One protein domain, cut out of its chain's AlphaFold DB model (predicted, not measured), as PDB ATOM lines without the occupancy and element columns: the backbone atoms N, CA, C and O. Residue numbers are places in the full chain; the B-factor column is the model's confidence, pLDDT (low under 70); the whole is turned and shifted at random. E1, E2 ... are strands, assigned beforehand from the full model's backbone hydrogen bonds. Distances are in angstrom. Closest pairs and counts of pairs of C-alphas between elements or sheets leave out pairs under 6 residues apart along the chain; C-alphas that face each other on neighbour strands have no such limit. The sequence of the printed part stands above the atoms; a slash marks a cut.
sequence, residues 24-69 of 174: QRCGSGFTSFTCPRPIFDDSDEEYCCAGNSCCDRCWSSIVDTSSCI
ATOM      1  N   GLN A  24     246.538 162.663 166.504       75.38
ATOM      2  CA  GLN A  24     246.657 161.588 167.481       75.38
ATOM      3  C   GLN A  24     246.991 160.249 166.817       75.38
ATOM      4  O   GLN A  24     246.556 159.929 165.708       75.38
ATOM      5  N   ARG A  25     247.765 159.431 167.539       81.19
ATOM      6  CA  ARG A  25     247.959 158.020 167.202       81.19
ATOM      7  C   ARG A  25     246.832 157.199 167.811       81.19
ATOM      8  O   ARG A  25     246.696 157.137 169.029       81.19
ATOM      9  N   CYS A  26     246.075 156.547 166.950       80.81
ATOM     10  CA  CYS A  26     244.910 155.746 167.267       80.81
ATOM     11  C   CYS A  26     245.237 154.271 167.106       80.81
ATOM     12  O   CYS A  26     245.794 153.856 166.094       80.81
ATOM     13  N   GLY A  27     244.892 153.456 168.092       75.50
ATOM     14  CA  GLY A  27     245.095 152.019 168.000       75.50
ATOM     15  C   GLY A  27     245.014 151.339 169.350       75.50
ATOM     16  O   GLY A  27     245.541 151.838 170.340       75.50
ATOM     17  N   SER A  28     244.372 150.178 169.371       68.75
ATOM     18  CA  SER A  28     244.380 149.265 170.508       68.75
ATOM     19  C   SER A  28     245.148 148.011 170.092       68.75
ATOM     20  O   SER A  28     244.741 147.296 169.176       68.75
ATOM     21  N   GLY A  29     246.305 147.766 170.710       73.81
ATOM     22  CA  GLY A  29     247.144 146.598 170.420       73.81
ATOM     23  C   GLY A  29     248.066 146.759 169.200       73.81
ATOM     24  O   GLY A  29     248.826 147.718 169.113       73.81
ATOM     25  N   PHE A  30     248.053 145.781 168.283       74.00
ATOM     26  CA  PHE A  30     249.025 145.669 167.176       74.00
ATOM     27  C   PHE A  30     248.736 146.570 165.966       74.00
ATOM     28  O   PHE A  30     249.618 146.769 165.132       74.00
ATOM     29  N   THR A  31     247.526 147.118 165.849       76.75
ATOM     30  CA  THR A  31     247.155 148.027 164.757       76.75
ATOM     31  C   THR A  31     247.090 149.453 165.288       76.75
ATOM     32  O   THR A  31     246.128 149.813 165.965       76.75
ATOM     33  N   SER A  32     248.114 150.253 164.980       85.25
ATOM     34  CA  SER A  32     248.134 151.694 165.245       85.25
ATOM     35  C   SER A  32     248.180 152.475 163.935       85.25
ATOM     36  O   SER A  32     248.826 152.054 162.975       85.25
ATOM     37  N   PHE A  33     247.471 153.594 163.887       86.25
ATOM     38  CA  PHE A  33     247.424 154.531 162.769       86.25
ATOM     39  C   PHE A  33     247.434 155.967 163.308       86.25
ATOM     40  O   PHE A  33     247.203 156.186 164.492       86.25
ATOM     41  N   THR A  34     247.746 156.944 162.462       86.69
ATOM     42  CA  THR A  34     247.756 158.367 162.836       86.69
ATOM     43  C   THR A  34     246.629 159.071 162.097       86.69
ATOM     44  O   THR A  34     246.460 158.836 160.900       86.69
ATOM     45  N   CYS A  35     245.883 159.911 162.805       86.19
ATOM     46  CA  CYS A  35     244.871 160.789 162.231       86.19
ATOM     47  C   CYS A  35     245.478 162.161 161.877       86.19
ATOM     48  O   CYS A  35     246.364 162.601 162.608       86.19
ATOM     49  N   PRO A  36     245.053 162.843 160.797       85.75
ATOM     50  CA  PRO A  36     244.204 162.320 159.728       85.75
ATOM     51  C   PRO A  36     244.983 161.358 158.814       85.75
ATOM     52  O   PRO A  36     246.181 161.541 158.558       85.75
ATOM     53  N   ARG A  37     244.322 160.316 158.295       85.25
ATOM     54  CA  ARG A  37     244.925 159.448 157.274       85.25
ATOM     55  C   ARG A  37     244.965 160.191 155.936       85.25
ATOM     56  O   ARG A  37     243.923 160.617 155.450       85.25
ATOM     57  N   PRO A  38     246.118 160.224 155.244       78.69
ATOM     58  CA  PRO A  38     246.334 161.074 154.068       78.69
ATOM     59  C   PRO A  38     245.463 160.760 152.837       78.69
ATOM     60  O   PRO A  38     245.566 161.460 151.838       78.69
ATOM     61  N   ILE A  39     244.666 159.688 152.865       76.81
ATOM     62  CA  ILE A  39     243.881 159.203 151.718       76.81
ATOM     63  C   ILE A  39     242.377 159.145 152.036       76.81
ATOM     64  O   ILE A  39     241.570 159.139 151.112       76.81
ATOM     65  N   PHE A  40     241.995 159.079 153.314       81.12
ATOM     66  CA  PHE A  40     240.625 158.739 153.719       81.12
ATOM     67  C   PHE A  40     239.962 159.772 154.619       81.12
ATOM     68  O   PHE A  40     238.740 159.773 154.678       81.12
ATOM     69  N   ASP A  41     240.752 160.607 155.290       80.62
ATOM     70  CA  ASP A  41     240.270 161.486 156.344       80.62
ATOM     71  C   ASP A  41     240.524 162.945 155.959       80.62
ATOM     72  O   ASP A  41     241.542 163.274 155.330       80.62
ATOM     73  N   ASP A  42     239.595 163.814 156.339       78.44
ATOM     74  CA  ASP A  42     239.703 165.247 156.099       78.44
ATOM     75  C   ASP A  42     240.761 165.881 157.023       78.44
ATOM     76  O   ASP A  42     241.184 165.320 158.034       78.44
ATOM     77  N   SER A  43     241.261 167.063 156.650       75.88
ATOM     78  CA  SER A  43     242.413 167.689 157.332       75.88
ATOM     79  C   SER A  43     242.139 168.092 158.788       75.88
ATOM     80  O   SER A  43     243.076 168.408 159.519       75.88
ATOM     81  N   ASP A  44     240.873 168.123 159.187       76.19
ATOM     82  CA  ASP A  44     240.374 168.448 160.519       76.19
ATOM     83  C   ASP A  44     240.065 167.213 161.378       76.19
ATOM     84  O   ASP A  44     239.820 167.351 162.578       76.19
ATOM     85  N   GLU A  45     240.149 166.003 160.822       81.69
ATOM     86  CA  GLU A  45     239.931 164.760 161.558       81.69
ATOM     87  C   GLU A  45     241.190 164.335 162.335       81.69
ATOM     88  O   GLU A  45     241.873 163.375 161.986       81.69
ATOM     89  N   GLU A  46     241.533 165.068 163.399       83.81
ATOM     90  CA  GLU A  46     242.762 164.832 164.178       83.81
ATOM     91  C   GLU A  46     242.612 163.841 165.351       83.81
ATOM     92  O   GLU A  46     243.621 163.420 165.931       83.81
ATOM     93  N   TYR A  47     241.377 163.456 165.705       81.69
ATOM     94  CA  TYR A  47     241.069 162.665 166.902       81.69
ATOM     95  C   TYR A  47     240.711 161.210 166.598       81.69
ATOM     96  O   TYR A  47     240.085 160.894 165.590       81.69
ATOM     97  N   CYS A  48     241.030 160.320 167.540       85.12
ATOM     98  CA  CYS A  48     240.693 158.900 167.465       85.12
ATOM     99  C   CYS A  48     239.239 158.626 167.857       85.12
ATOM    100  O   CYS A  48     238.854 158.839 169.011       85.12
ATOM    101  N   CYS A  49     238.462 158.058 166.940       83.88
ATOM    102  CA  CYS A  49     237.083 157.653 167.177       83.88
ATOM    103  C   CYS A  49     236.887 156.141 167.248       83.88
ATOM    104  O   CYS A  49     237.778 155.335 166.965       83.88
ATOM    105  N   ALA A  50     235.687 155.750 167.679       74.81
ATOM    106  CA  ALA A  50     235.296 154.350 167.732       74.81
ATOM    107  C   ALA A  50     235.346 153.687 166.357       74.81
ATOM    108  O   ALA A  50     234.934 154.269 165.362       74.81
ATOM    109  N   GLY A  51     235.790 152.430 166.325       73.56
ATOM    110  CA  GLY A  51     235.806 151.648 165.090       73.56
ATOM    111  C   GLY A  51     236.986 151.947 164.165       73.56
ATOM    112  O   GLY A  51     236.883 151.695 162.970       73.56
ATOM    113  N   ASN A  52     238.111 152.437 164.702       77.94
ATOM    114  CA  ASN A  52     239.321 152.769 163.939       77.94
ATOM    115  C   ASN A  52     239.105 153.863 162.867       77.94
ATOM    116  O   ASN A  52     239.703 153.806 161.789       77.94
ATOM    117  N   SER A  53     238.261 154.855 163.155       84.94
ATOM    118  CA  SER A  53     238.084 156.047 162.317       84.94
ATOM    119  C   SER A  53     238.681 157.289 162.978       84.94
ATOM    120  O   SER A  53     238.876 157.321 164.198       84.94
ATOM    121  N   CYS A  54     238.972 158.302 162.169       86.50
ATOM    122  CA  CYS A  54     239.318 159.633 162.646       86.50
ATOM    123  C   CYS A  54     238.048 160.486 162.776       86.50
ATOM    124  O   CYS A  54     237.015 160.155 162.196       86.50
ATOM    125  N   CYS A  55     238.100 161.520 163.612       85.31
ATOM    126  CA  CYS A  55     237.025 162.490 163.785       85.31
ATOM    127  C   CYS A  55     237.582 163.877 164.065       85.31
ATOM    128  O   CYS A  55     238.642 164.041 164.668       85.31
ATOM    129  N   ASP A  56     236.764 164.864 163.758       80.69
ATOM    130  CA  ASP A  56     236.944 166.290 164.005       80.69
ATOM    131  C   ASP A  56     236.590 166.711 165.448       80.69
ATOM    132  O   ASP A  56     236.920 167.815 165.886       80.69
ATOM    133  N   ARG A  57     235.956 165.837 166.251       73.19
ATOM    134  CA  ARG A  57     235.534 166.164 167.631       73.19
ATOM    135  C   ARG A  57     235.944 165.128 168.675       73.19
ATOM    136  O   ARG A  57     235.517 163.977 168.625       73.19
ATOM    137  N   CYS A  58     236.613 165.606 169.729       71.31
ATOM    138  CA  CYS A  58     236.991 164.832 170.926       71.31
ATOM    139  C   CYS A  58     235.792 164.128 171.596       71.31
ATOM    140  O   CYS A  58     235.930 163.027 172.108       71.31
ATOM    141  N   TRP A  59     234.591 164.725 171.583       65.94
ATOM    142  CA  TRP A  59     233.406 164.142 172.237       65.94
ATOM    143  C   TRP A  59     232.876 162.876 171.544       65.94
ATOM    144  O   TRP A  59     232.239 162.044 172.185       65.94
ATOM    145  N   SER A  60     233.154 162.703 170.250       64.12
ATOM    146  CA  SER A  60     232.807 161.476 169.518       64.12
ATOM    147  C   SER A  60     233.811 160.337 169.770       64.12
ATOM    148  O   SER A  60     233.586 159.204 169.340       64.12
ATOM    149  N   SER A  61     234.910 160.614 170.485       58.72
ATOM    150  CA  SER A  61     235.920 159.630 170.869       58.72
ATOM    151  C   SER A  61     235.410 158.734 172.001       58.72
ATOM    152  O   SER A  61     235.172 159.187 173.118       58.72
ATOM    153  N   ILE A  62     235.268 157.435 171.720       57.00
ATOM    154  CA  ILE A  62     234.856 156.422 172.710       57.00
ATOM    155  C   ILE A  62     236.055 155.897 173.514       57.00
ATOM    156  O   ILE A  62     235.869 155.296 174.569       57.00
ATOM    157  N   VAL A  63     237.286 156.098 173.028       55.75
ATOM    158  CA  VAL A  63     238.423 155.287 173.484       55.75
ATOM    159  C   VAL A  63     239.125 155.833 174.722       55.75
ATOM    160  O   VAL A  63     239.593 155.022 175.497       55.75
ATOM    161  N   ASP A  64     239.135 157.143 174.978       53.25
ATOM    162  CA  ASP A  64     239.670 157.700 176.231       53.25
ATOM    163  C   ASP A  64     239.217 159.157 176.412       53.25
ATOM    164  O   ASP A  64     239.927 160.127 176.122       53.25
ATOM    165  N   THR A  65     238.001 159.336 176.934       53.34
ATOM    166  CA  THR A  65     237.450 160.662 177.262       53.34
ATOM    167  C   THR A  65     238.264 161.377 178.353       53.34
ATOM    168  O   THR A  65     238.095 162.575 178.557       53.34
ATOM    169  N   SER A  66     239.181 160.677 179.033       52.34
ATOM    170  CA  SER A  66     240.083 161.214 180.058       52.34
ATOM    171  C   SER A  66     240.996 162.332 179.532       52.34
ATOM    172  O   SER A  66     241.236 163.305 180.248       52.34
ATOM    173  N   SER A  67     241.407 162.271 178.263       53.44
ATOM    174  CA  SER A  67     242.145 163.345 177.574       53.44
ATOM    175  C   SER A  67     241.269 164.547 177.187       53.44
ATOM    176  O   SER A  67     241.781 165.652 177.022       53.44
ATOM    177  N   CYS A  68     239.949 164.358 177.069       55.75
ATOM    178  CA  CYS A  68     238.991 165.404 176.680       55.75
ATOM    179  C   CYS A  68     238.409 166.174 177.888       55.75
ATOM    180  O   CYS A  68     237.775 167.216 177.708       55.75
ATOM    181  N   ILE A  69     238.627 165.708 179.127       50.38
ATOM    182  CA  ILE A  69     238.057 166.301 180.359       50.38
ATOM    183  C   ILE A  69     238.561 167.736 180.633       50.38
ATOM    184  O   ILE A  69     237.914 168.485 181.364       50.38
TER     185      ILE A  69
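What this domain is: This is residues 24 to 69 of the 174 residues of the protein "protein shisa-5-like" of Branchiostoma belcheri (UniProt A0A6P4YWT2). A model with little regular structure: a small two-stranded hairpin, E1 and E2, lies in the middle of long loops. Residues 24 to 34 fold back on themselves in a narrow loop, tied by a short antiparallel pairing of residues 25 to 26 with 33 to 34, while the loop about Ile 39 and the tail ending at Ile 69 make opposite ends. The printed part has 46 residues, no named helix, and E1 then E2, antiparallel; the class is all strand, with only 6 residues in named elements. It is compact, radius of gyration of the C-alphas 9.9 A, spanning 29 by 25 by 14 A.

Where its parts are: E1 is residues 47 to 49, 6.4 A long, from C-alpha 47 at (241.069, 162.665, 166.902). E2 is residues 53 to 55, 6.7 A long, ending at C-alpha 55 at (237.025, 162.490, 163.785).

How they stand to each other: E1 and E2 form a hairpin with a tight link, their directions at 130 degrees. C-alphas 48 and 54 face each other at 5.1 A. N 49 and O 53, 2.9 A apart, are within hydrogen-bond range.

The domain as a whole: The C-alphas farthest apart, those of Ile 39 and Ile 69, are 30.1 A apart. The printed part has no cut. Residue 28 and residues 59 to 69 have pLDDT under 70.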